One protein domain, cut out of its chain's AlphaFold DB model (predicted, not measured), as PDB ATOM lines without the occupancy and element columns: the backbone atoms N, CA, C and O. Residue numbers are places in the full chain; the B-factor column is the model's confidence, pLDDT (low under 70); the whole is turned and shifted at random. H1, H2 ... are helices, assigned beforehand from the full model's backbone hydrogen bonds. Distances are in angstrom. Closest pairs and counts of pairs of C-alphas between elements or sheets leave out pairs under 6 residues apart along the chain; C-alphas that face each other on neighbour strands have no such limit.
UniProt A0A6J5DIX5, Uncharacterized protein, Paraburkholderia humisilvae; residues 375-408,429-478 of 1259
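This is residues 375 to 408 and 429 to 478 of the 1259 residues of an uncharacterized protein of Paraburkholderia humisilvae (UniProt A0A6J5DIX5). Long helix H4 is a spine with H3, H2 and H5 packed along it. The printed part has 84 residues with five named helices, H1 to H5: all helix. This rod is loose, radius of gyration of the C-alphas 15.8 A, spans 57 by 20 by 17 A.

Start at H4, residues 429 to 465: 438 to 445 touch H3, 395 to 408, at a shallow 30 degrees; 448 to 456 touch H2, 385 to 391, at a steep 67 degrees; 456 to 464 touch H5, 469 to 476, a hairpin. The closest C-alphas are 441 and 405, 6.9 A; 451 and 391, 6.6 A; 463 and 472, 5.8 A. H1, residues 379 to 382, is apart from H4. In H3 to H5 every O i to N i+4 pair is within hydrogen-bond range, in H2 2 of 3.

Find C-alpha 429 at (54.629, 29.534, -16.753); H4 runs 53.6 A to C-alpha 465 at (100.165, 2.643, -25.620).

Residues 409 to 428 are not printed, a 16.5 A gap; six residues have pLDDT under 70.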
ATOM      1  N   LEU A 375      82.447  29.806 -26.330       85.44
ATOM      2  CA  LEU A 375      83.196  28.558 -26.392       85.44
ATOM      3  C   LEU A 375      84.107  28.585 -27.625       85.44
ATOM      4  O   LEU A 375      83.623  28.731 -28.746       85.44
ATOM      5  N   VAL A 376      85.411  28.410 -27.421       83.62
ATOM      6  CA  VAL A 376      86.395  28.328 -28.508       83.62
ATOM      7  C   VAL A 376      87.021  26.940 -28.494       83.62
ATOM      8  O   VAL A 376      87.711  26.574 -27.546       83.62
ATOM      9  N   LEU A 377      86.771  26.165 -29.549       87.69
ATOM     10  CA  LEU A 377      87.430  24.880 -29.776       87.69
ATOM     11  C   LEU A 377      88.663  25.069 -30.684       87.69
ATOM     12  O   LEU A 377      88.611  25.889 -31.604       87.69
ATOM     13  N   PRO A 378      89.763  24.317 -30.476       88.31
ATOM     14  CA  PRO A 378      90.961  24.416 -31.310       88.31
ATOM     15  C   PRO A 378      90.669  24.107 -32.785       88.31
ATOM     16  O   PRO A 378      90.058  23.085 -33.091       88.31
ATOM     17  N   SER A 379      91.171  24.918 -33.722       87.31
ATOM     18  CA  SER A 379      90.998  24.670 -35.166       87.31
ATOM     19  C   SER A 379      91.442  23.269 -35.623       87.31
ATOM     20  O   SER A 379      90.730  22.675 -36.432       87.31
ATOM     21  N   PRO A 380      92.546  22.684 -35.101       84.94
ATOM     22  CA  PRO A 380      92.925  21.311 -35.438       84.94
ATOM     23  C   PRO A 380      91.898  20.262 -34.996       84.94
ATOM     24  O   PRO A 380      91.767  19.235 -35.657       84.94
ATOM     25  N   LEU A 381      91.183  20.515 -33.893       87.06
ATOM     26  CA  LEU A 381      90.104  19.652 -33.421       87.06
ATOM     27  C   LEU A 381      88.896  19.781 -34.346       87.06
ATOM     28  O   LEU A 381      88.381  18.763 -34.784       87.06
ATOM     29  N   LEU A 382      88.495  21.007 -34.704       85.25
ATOM     30  CA  LEU A 382      87.362  21.261 -35.606       85.25
ATOM     31  C   LEU A 382      87.499  20.563 -36.972       85.25
ATOM     32  O   LEU A 382      86.491  20.226 -37.581       85.25
ATOM     33  N   ALA A 383      88.730  20.320 -37.429       82.19
ATOM     34  CA  ALA A 383      89.019  19.607 -38.671       82.19
ATOM     35  C   ALA A 383      88.957  18.062 -38.558       82.19
ATOM     36  O   ALA A 383      89.024  17.381 -39.580       82.19
ATOM     37  N   ASP A 384      88.857  17.485 -37.351       80.50
ATOM     38  CA  ASP A 384      88.790  16.029 -37.126       80.50
ATOM     39  C   ASP A 384      87.336  15.561 -36.938       80.50
ATOM     40  O   ASP A 384      86.890  15.234 -35.835       80.50
ATOM     41  N   GLU A 385      86.583  15.514 -38.041       74.38
ATOM     42  CA  GLU A 385      85.157  15.138 -38.065       74.38
ATOM     43  C   GLU A 385      84.878  13.779 -37.398       74.38
ATOM     44  O   GLU A 385      83.850  13.587 -36.746       74.38
ATOM     45  N   LYS A 386      85.829  12.843 -37.475       73.44
ATOM     46  CA  LYS A 386      85.684  11.480 -36.950       73.44
ATOM     47  C   LYS A 386      85.554  11.439 -35.425       73.44
ATOM     48  O   LYS A 386      84.848  10.582 -34.889       73.44
ATOM     49  N   LEU A 387      86.225  12.348 -34.710       79.00
ATOM     50  CA  LEU A 387      86.090  12.459 -33.253       79.00
ATOM     51  C   LEU A 387      84.670  12.872 -32.850       79.00
ATOM     52  O   LEU A 387      84.137  12.339 -31.873       79.00
ATOM     53  N   PHE A 388      84.055  13.775 -33.617       77.38
ATOM     54  CA  PHE A 388      82.696  14.256 -33.382       77.38
ATOM     55  C   PHE A 388      81.640  13.214 -33.777       77.38
ATOM     56  O   PHE A 388      80.691  12.990 -33.020       77.38
ATOM     57  N   GLU A 389      81.833  12.489 -34.883       68.56
ATOM     58  CA  GLU A 389      80.936  11.399 -35.297       68.56
ATOM     59  C   GLU A 389      80.806  10.294 -34.236       68.56
ATOM     60  O   GLU A 389      79.707   9.797 -33.979       68.56
ATOM     61  N   ASP A 390      81.913   9.922 -33.585       67.38
ATOM     62  CA  ASP A 390      81.949   8.850 -32.580       67.38
ATOM     63  C   ASP A 390      81.184   9.203 -31.291       67.38
ATOM     64  O   ASP A 390      80.618   8.318 -30.639       67.38
ATOM     65  N   ILE A 391      81.157  10.487 -30.914       70.62
ATOM     66  CA  ILE A 391      80.307  11.003 -29.824       70.62
ATOM     67  C   ILE A 391      78.906  11.384 -30.325       70.62
ATOM     68  O   ILE A 391      78.024  11.719 -29.535       70.62
ATOM     69  N   GLY A 392      78.696  11.278 -31.639       68.31
ATOM     70  CA  GLY A 392      77.460  11.558 -32.335       68.31
ATOM     71  C   GLY A 392      77.074  13.021 -32.239       68.31
ATOM     72  O   GLY A 392      75.957  13.277 -31.793       68.31
ATOM     73  N   THR A 393      77.973  13.936 -32.623       74.38
ATOM     74  CA  THR A 393      77.761  15.389 -32.787       74.38
ATOM     75  C   THR A 393      78.599  15.961 -33.932       74.38
ATOM     76  O   THR A 393      79.265  15.192 -34.619       74.38
ATOM     77  N   SER A 394      78.540  17.273 -34.167       77.12
ATOM     78  CA  SER A 394      79.382  17.991 -35.126       77.12
ATOM     79  C   SER A 394      79.951  19.284 -34.517       77.12
ATOM     80  O   SER A 394      79.394  19.804 -33.543       77.12
ATOM     81  N   PRO A 395      81.043  19.825 -35.084       81.31
ATOM     82  CA  PRO A 395      81.542  21.165 -34.777       81.31
ATOM     83  C   PRO A 395      80.463  22.257 -34.772       81.31
ATOM     84  O   PRO A 395      80.321  22.985 -33.787       81.31
ATOM     85  N   ASP A 396      79.667  22.325 -35.842       79.25
ATOM     86  CA  ASP A 396      78.645  23.359 -36.034       79.25
ATOM     87  C   ASP A 396      77.530  23.267 -34.992       79.25
ATOM     88  O   ASP A 396      76.989  24.277 -34.559       79.25
ATOM     89  N   GLU A 397      77.195  22.063 -34.527       76.06
ATOM     90  CA  GLU A 397      76.190  21.881 -33.479       76.06
ATOM     91  C   GLU A 397      76.649  22.425 -32.135       76.06
ATOM     92  O   GLU A 397      75.870  23.070 -31.433       76.06
ATOM     93  N   ILE A 398      77.910  22.178 -31.776       83.50
ATOM     94  CA  ILE A 398      78.487  22.720 -30.547       83.50
ATOM     95  C   ILE A 398      78.554  24.249 -30.642       83.50
ATOM     96  O   ILE A 398      78.205  24.933 -29.676       83.50
ATOM     97  N   ALA A 399      78.920  24.790 -31.809       83.88
ATOM     98  CA  ALA A 399      78.918  26.227 -32.064       83.88
ATOM     99  C   ALA A 399      77.503  26.829 -31.965       83.88
ATOM    100  O   ALA A 399      77.301  27.795 -31.229       83.88
ATOM    101  N   ASN A 400      76.505  26.217 -32.611       82.62
ATOM    102  CA  ASN A 400      75.106  26.653 -32.581       82.62
ATOM    103  C   ASN A 400      74.509  26.576 -31.172       82.62
ATOM    104  O   ASN A 400      73.826  27.501 -30.743       82.62
ATOM    105  N   MET A 401      74.788  25.510 -30.416       84.00
ATOM    106  CA  MET A 401      74.357  25.400 -29.021       84.00
ATOM    107  C   MET A 401      75.021  26.451 -28.134       84.00
ATOM    108  O   MET A 401      74.356  27.019 -27.270       84.00
ATOM    109  N   SER A 402      76.311  26.732 -28.345       87.00
ATOM    110  CA  SER A 402      77.000  27.806 -27.631       87.00
ATOM    111  C   SER A 402      76.406  29.174 -27.974       87.00
ATOM    112  O   SER A 402      76.206  29.979 -27.070       87.00
ATOM    113  N   ALA A 403      76.103  29.442 -29.246       86.38
ATOM    114  CA  ALA A 403      75.476  30.688 -29.682       86.38
ATOM    115  C   ALA A 403      74.065  30.842 -29.094       86.38
ATOM    116  O   ALA A 403      73.756  31.869 -28.495       86.38
ATOM    117  N   LEU A 404      73.250  29.784 -29.150       86.19
ATOM    118  CA  LEU A 404      71.913  29.755 -28.560       86.19
ATOM    119  C   LEU A 404      71.958  29.948 -27.035       86.19
ATOM    120  O   LEU A 404      71.078  30.588 -26.462       86.19
ATOM    121  N   ALA A 405      72.988  29.417 -26.365       87.31
ATOM    122  CA  ALA A 405      73.186  29.606 -24.931       87.31
ATOM    123  C   ALA A 405      73.584  31.051 -24.580       87.31
ATOM    124  O   ALA A 405      73.226  31.545 -23.511       87.31
ATOM    125  N   LEU A 406      74.299  31.743 -25.468       87.19
ATOM    126  CA  LEU A 406      74.603  33.166 -25.311       87.19
ATOM    127  C   LEU A 406      73.347  34.019 -25.541       87.19
ATOM    128  O   LEU A 406      73.045  34.891 -24.730       87.19
ATOM    129  N   GLU A 407      72.581  33.718 -26.591       88.56
ATOM    130  CA  GLU A 407      71.357  34.435 -26.967       88.56
ATOM    131  C   GLU A 407      70.256  34.321 -25.898       88.56
ATOM    132  O   GLU A 407      69.704  35.323 -25.445       88.56
ATOM    133  N   ARG A 408      69.956  33.098 -25.440       89.44
ATOM    134  CA  ARG A 408      68.869  32.833 -24.478       89.44
ATOM    135  C   ARG A 408      69.184  33.263 -23.048       89.44
ATOM    136  O   ARG A 408      68.320  33.186 -22.173       89.44
ATOM    137  N   GLY A 429      54.063  30.848 -16.427       85.62
ATOM    138  CA  GLY A 429      54.629  29.534 -16.753       85.62
ATOM    139  C   GLY A 429      55.763  29.590 -17.784       85.62
ATOM    140  O   GLY A 429      56.659  28.749 -17.746       85.62
ATOM    141  N   ALA A 430      55.778  30.603 -18.657       88.44
ATOM    142  CA  ALA A 430      56.838  30.781 -19.647       88.44
ATOM    143  C   ALA A 430      58.200  31.071 -18.996       88.44
ATOM    144  O   ALA A 430      59.221  30.625 -19.514       88.44
ATOM    145  N   ASP A 431      58.220  31.742 -17.840       91.12
ATOM    146  CA  ASP A 431      59.456  32.054 -17.112       91.12
ATOM    147  C   ASP A 431      60.132  30.789 -16.566       91.12
ATOM    148  O   ASP A 431      61.352  30.630 -16.638       91.12
ATOM    149  N   ILE A 432      59.322  29.856 -16.055       89.31
ATOM    150  CA  ILE A 432      59.780  28.552 -15.563       89.31
ATOM    151  C   ILE A 432      60.311  27.718 -16.731       89.31
ATOM    152  O   ILE A 432      61.424  27.193 -16.654       89.31
ATOM    153  N   THR A 433      59.551  27.641 -17.827       86.31
ATOM    154  CA  THR A 433      59.950  26.907 -19.035       86.31
ATOM    155  C   THR A 433      61.248  27.455 -19.624       86.31
ATOM    156  O   THR A 433      62.127  26.671 -19.969       86.31
ATOM    157  N   ALA A 434      61.425  28.779 -19.678       88.25
ATOM    158  CA  ALA A 434      62.652  29.398 -20.175       88.25
ATOM    159  C   ALA A 434      63.888  28.954 -19.371       88.25
ATOM    160  O   ALA A 434      64.900  28.568 -19.956       88.25
ATOM    161  N   ILE A 435      63.787  28.931 -18.035       90.06
ATOM    162  CA  ILE A 435      64.855  28.456 -17.142       90.06
ATOM    163  C   ILE A 435      65.137  26.963 -17.343       90.06
ATOM    164  O   ILE A 435      66.299  26.562 -17.419       90.06
ATOM    165  N   GLU A 436      64.100  26.129 -17.434       86.69
ATOM    166  CA  GLU A 436      64.257  24.682 -17.627       86.69
ATOM    167  C   GLU A 436      64.884  24.346 -18.986       86.69
ATOM    168  O   GLU A 436      65.805  23.528 -19.050       86.69
ATOM    169  N   GLU A 437      64.443  25.003 -20.061       83.81
ATOM    170  CA  GLU A 437      65.022  24.846 -21.396       83.81
ATOM    171  C   GLU A 437      66.480  25.303 -21.441       83.81
ATOM    172  O   GLU A 437      67.322  24.622 -22.034       83.81
ATOM    173  N   TYR A 438      66.798  26.428 -20.793       87.69
ATOM    174  CA  TYR A 438      68.168  26.925 -20.704       87.69
ATOM    175  C   TYR A 438      69.071  25.956 -19.931       87.69
ATOM    176  O   TYR A 438      70.158  25.617 -20.399       87.69
ATOM    177  N   ASN A 439      68.595  25.416 -18.805       87.31
ATOM    178  CA  ASN A 439      69.321  24.398 -18.047       87.31
ATOM    179  C   ASN A 439      69.585  23.143 -18.893       87.31
ATOM    180  O   ASN A 439      70.704  22.638 -18.918       87.31
ATOM    181  N   VAL A 440      68.570  22.646 -19.613       82.19
ATOM    182  CA  VAL A 440      68.721  21.488 -20.511       82.19
ATOM    183  C   VAL A 440      69.759  21.767 -21.596       82.19
ATOM    184  O   VAL A 440      70.578  20.891 -21.878       82.19
ATOM    185  N   LEU A 441      69.768  22.967 -22.181       84.50
ATOM    186  CA  LEU A 441      70.770  23.380 -23.162       84.50
ATOM    187  C   LEU A 441      72.194  23.339 -22.583       84.50
ATOM    188  O   LEU A 441      73.078  22.735 -23.196       84.50
ATOM    189  N   LEU A 442      72.405  23.907 -21.392       86.62
ATOM    190  CA  LEU A 442      73.711  23.936 -20.725       86.62
ATOM    191  C   LEU A 442      74.203  22.546 -20.300       86.62
ATOM    192  O   LEU A 442      75.361  22.210 -20.551       86.62
ATOM    193  N   ASP A 443      73.338  21.726 -19.697       83.31
ATOM    194  CA  ASP A 443      73.664  20.352 -19.278       83.31
ATOM    195  C   ASP A 443      74.040  19.481 -20.478       83.31
ATOM    196  O   ASP A 443      74.973  18.673 -20.438       83.31
ATOM    197  N   THR A 444      73.318  19.667 -21.577       80.31
ATOM    198  CA  THR A 444      73.583  18.967 -22.827       80.31
ATOM    199  C   THR A 444      74.944  19.368 -23.399       80.31
ATOM    200  O   THR A 444      75.732  18.493 -23.761       80.31
ATOM    201  N   LEU A 445      75.243  20.672 -23.452       85.50
ATOM    202  CA  LEU A 445      76.534  21.175 -23.923       85.50
ATOM    203  C   LEU A 445      77.681  20.634 -23.054       85.50
ATOM    204  O   LEU A 445      78.673  20.139 -23.589       85.50
ATOM    205  N   ALA A 446      77.511  20.631 -21.726       85.31
ATOM    206  CA  ALA A 446      78.480  20.074 -20.779       85.31
ATOM    207  C   ALA A 446      78.757  18.592 -21.057       85.31
ATOM    208  O   ALA A 446      79.910  18.152 -21.072       85.31
ATOM    209  N   GLY A 447      77.691  17.818 -21.282       82.75
ATOM    210  CA  GLY A 447      77.772  16.391 -21.572       82.75
ATOM    211  C   GLY A 447      78.517  16.092 -22.873       82.75
ATOM    212  O   GLY A 447      79.333  15.167 -22.906       82.75
ATOM    213  N   LEU A 448      78.285  16.887 -23.923       83.19
ATOM    214  CA  LEU A 448      78.985  16.755 -25.204       83.19
ATOM    215  C   LEU A 448      80.470  17.104 -25.075       83.19
ATOM    216  O   LEU A 448      81.310  16.304 -25.487       83.19
ATOM    217  N   LEU A 449      80.806  18.226 -24.431       87.56
ATOM    218  CA  LEU A 449      82.200  18.632 -24.206       87.56
ATOM    219  C   LEU A 449      82.958  17.624 -23.336       87.56
ATOM    220  O   LEU A 449      84.078  17.242 -23.666       87.56
ATOM    221  N   SER A 450      82.320  17.108 -22.283       84.31
ATOM    222  CA  SER A 450      82.902  16.055 -21.438       84.31
ATOM    223  C   SER A 450      83.141  14.765 -22.223       84.31
ATOM    224  O   SER A 450      84.175  14.118 -22.068       84.31
ATOM    225  N   SER A 451      82.195  14.387 -23.090       83.00
ATOM    226  CA  SER A 451      82.330  13.203 -23.948       83.00
ATOM    227  C   SER A 451      83.457  13.372 -24.965       83.00
ATOM    228  O   SER A 451      84.209  12.425 -25.197       83.00
ATOM    229  N   LEU A 452      83.604  14.572 -25.532       86.88
ATOM    230  CA  LEU A 452      84.682  14.922 -26.454       86.88
ATOM    231  C   LEU A 452      86.049  14.873 -25.754       86.88
ATOM    232  O   LEU A 452      86.959  14.207 -26.245       86.88
ATOM    233  N   ALA A 453      86.173  15.476 -24.571       86.06
ATOM    234  CA  ALA A 453      87.399  15.457 -23.775       86.06
ATOM    235  C   ALA A 453      87.808  14.027 -23.369       86.06
ATOM    236  O   ALA A 453      88.958  13.626 -23.550       86.06
ATOM    237  N   GLU A 454      86.863  13.211 -22.888       82.75
ATOM    238  CA  GLU A 454      87.124  11.802 -22.562       82.75
ATOM    239  C   GLU A 454      87.487  10.977 -23.806       82.75
ATOM    240  O   GLU A 454      88.321  10.069 -23.736       82.75
ATOM    241  N   ARG A 455      86.913  11.297 -24.974       84.75
ATOM    242  CA  ARG A 455      87.281  10.650 -26.240       84.75
ATOM    243  C   ARG A 455      88.714  10.991 -26.640       84.75
ATOM    244  O   ARG A 455      89.465  10.061 -26.936       84.75
ATOM    245  N   ILE A 456      89.094  12.270 -26.610       86.00
ATOM    246  CA  ILE A 456      90.459  12.739 -26.900       86.00
ATOM    247  C   ILE A 456      91.448  12.076 -25.944       86.00
ATOM    248  O   ILE A 456      92.442  11.504 -26.383       86.00
ATOM    249  N   LYS A 457      91.139  12.055 -24.645       84.50
ATOM    250  CA  LYS A 457      91.953  11.385 -23.627       84.50
ATOM    251  C   LYS A 457      92.130   9.896 -23.911       84.50
ATOM    252  O   LYS A 457      93.238   9.377 -23.810       84.50
ATOM    253  N   LYS A 458      91.063   9.201 -24.302       80.69
ATOM    254  CA  LYS A 458      91.131   7.784 -24.666       80.69
ATOM    255  C   LYS A 458      91.984   7.553 -25.914       80.69
ATOM    256  O   LYS A 458      92.745   6.593 -25.948       80.69
ATOM    257  N   GLU A 459      91.865   8.398 -26.935       80.69
ATOM    258  CA  GLU A 459      92.717   8.310 -28.128       80.69
ATOM    259  C   GLU A 459      94.180   8.649 -27.804       80.69
ATOM    260  O   GLU A 459      95.075   7.970 -28.298       80.69
ATOM    261  N   LEU A 460      94.438   9.600 -26.898       80.00
ATOM    262  CA  LEU A 460      95.777   9.878 -26.367       80.00
ATOM    263  C   LEU A 460      96.345   8.653 -25.654       80.00
ATOM    264  O   LEU A 460      97.477   8.262 -25.918       80.00
ATOM    265  N   GLU A 461      95.563   8.009 -24.786       75.25
ATOM    266  CA  GLU A 461      95.973   6.777 -24.110       75.25
ATOM    267  C   GLU A 461      96.297   5.664 -25.112       75.25
ATOM    268  O   GLU A 461      97.318   4.999 -24.953       75.25
ATOM    269  N   ILE A 462      95.485   5.503 -26.162       73.56
ATOM    270  CA  ILE A 462      95.715   4.523 -27.232       73.56
ATOM    271  C   ILE A 462      96.988   4.855 -28.019       73.56
ATOM    272  O   ILE A 462      97.783   3.956 -28.278       73.56
ATOM    273  N   ALA A 463      97.196   6.115 -28.403       73.31
ATOM    274  CA  ALA A 463      98.389   6.547 -29.130       73.31
ATOM    275  C   ALA A 463      99.658   6.362 -28.281       73.31
ATOM    276  O   ALA A 463     100.661   5.866 -28.789       73.31
ATOM    277  N   MET A 464      99.589   6.665 -26.976       70.25
ATOM    278  CA  MET A 464     100.675   6.425 -26.016       70.25
ATOM    279  C   MET A 464     101.000   4.939 -25.882       70.25
ATOM    280  O   MET A 464     102.167   4.564 -25.893       70.25
ATOM    281  N   ASP A 465      99.981   4.090 -25.755       64.06
ATOM    282  CA  ASP A 465     100.165   2.643 -25.620       64.06
ATOM    283  C   ASP A 465     100.718   2.010 -26.917       64.06
ATOM    284  O   ASP A 465     101.244   0.896 -26.892       64.06
ATOM    285  N   ASN A 466     100.605   2.716 -28.049       59.00
ATOM    286  CA  ASN A 466     101.045   2.272 -29.370       59.00
ATOM    287  C   ASN A 466     102.356   2.919 -29.857       59.00
ATOM    288  O   ASN A 466     102.780   2.577 -30.957       59.00
ATOM    289  N   ASP A 467     102.961   3.821 -29.076       71.06
ATOM    290  CA  ASP A 467     104.158   4.603 -29.438       71.06
ATOM    291  C   ASP A 467     104.022   5.388 -30.765       71.06
ATOM    292  O   ASP A 467     104.971   5.559 -31.528       71.06
ATOM    293  N   ASP A 468     102.809   5.865 -31.064       74.56
ATOM    294  CA  ASP A 468     102.503   6.606 -32.294       74.56
ATOM    295  C   ASP A 468     102.745   8.110 -32.090       74.56
ATOM    296  O   ASP A 468     101.835   8.867 -31.738       74.56
ATOM    297  N   GLY A 469     104.002   8.533 -32.251       69.19
ATOM    298  CA  GLY A 469     104.448   9.901 -31.968       69.19
ATOM    299  C   GLY A 469     103.749  10.993 -32.789       69.19
ATOM    300  O   GLY A 469     103.538  12.093 -32.276       69.19
ATOM    301  N   GLU A 470     103.343  10.691 -34.025       76.00
ATOM    302  CA  GLU A 470     102.655  11.634 -34.917       76.00
ATOM    303  C   GLU A 470     101.212  11.875 -34.453       76.00
ATOM    304  O   GLU A 470     100.792  13.023 -34.266       76.00
ATOM    305  N   VAL A 471     100.473  10.799 -34.155       77.38
ATOM    306  CA  VAL A 471      99.117  10.895 -33.596       77.38
ATOM    307  C   VAL A 471      99.147  11.549 -32.214       77.38
ATOM    308  O   VAL A 471      98.272  12.356 -31.897       77.38
ATOM    309  N   LEU A 472     100.177  11.277 -31.407       80.31
ATOM    310  CA  LEU A 472     100.359  11.903 -30.096       80.31
ATOM    311  C   LEU A 472     100.550  13.418 -30.192       80.31
ATOM    312  O   LEU A 472      99.949  14.162 -29.416       80.31
ATOM    313  N   ALA A 473     101.403  13.871 -31.117       82.06
ATOM    314  CA  ALA A 473     101.664  15.287 -31.340       82.06
ATOM    315  C   ALA A 473     100.392  16.002 -31.801       82.06
ATOM    316  O   ALA A 473     100.055  17.051 -31.258       82.06
ATOM    317  N   ARG A 474      99.639  15.389 -32.722       84.44
ATOM    318  CA  ARG A 474      98.361  15.917 -33.204       84.44
ATOM    319  C   ARG A 474      97.310  15.997 -32.093       84.44
ATOM    320  O   ARG A 474      96.766  17.070 -31.872       84.44
ATOM    321  N   LEU A 475      97.056  14.913 -31.352       84.62
ATOM    322  CA  LEU A 475      96.028  14.870 -30.298       84.62
ATOM    323  C   LEU A 475      96.327  15.823 -29.131       84.62
ATOM    324  O   LEU A 475      95.401  16.334 -28.510       84.62
ATOM    325  N   LYS A 476      97.605  16.103 -28.845       84.56
ATOM    326  CA  LYS A 476      97.995  17.134 -27.867       84.56
ATOM    327  C   LYS A 476      97.578  18.549 -28.282       84.56
ATOM    328  O   LYS A 476      97.417  19.388 -27.409       84.56
ATOM    329  N   THR A 477      97.379  18.817 -29.576       86.12
ATOM    330  CA  THR A 477      96.863  20.116 -30.052       86.12
ATOM    331  C   THR A 477      95.344  20.260 -29.908       86.12
ATOM    332  O   THR A 477      94.815  21.339 -30.157       86.12
ATOM    333  N   TYR A 478      94.635  19.195 -29.513       89.06
ATOM    334  CA  TYR A 478      93.176  19.197 -29.350       89.06
ATOM    335  C   TYR A 478      92.731  19.599 -27.943       89.06
ATOM    336  O   TYR A 478      91.537  19.557 -27.657       89.06
TER     337      TYR A 478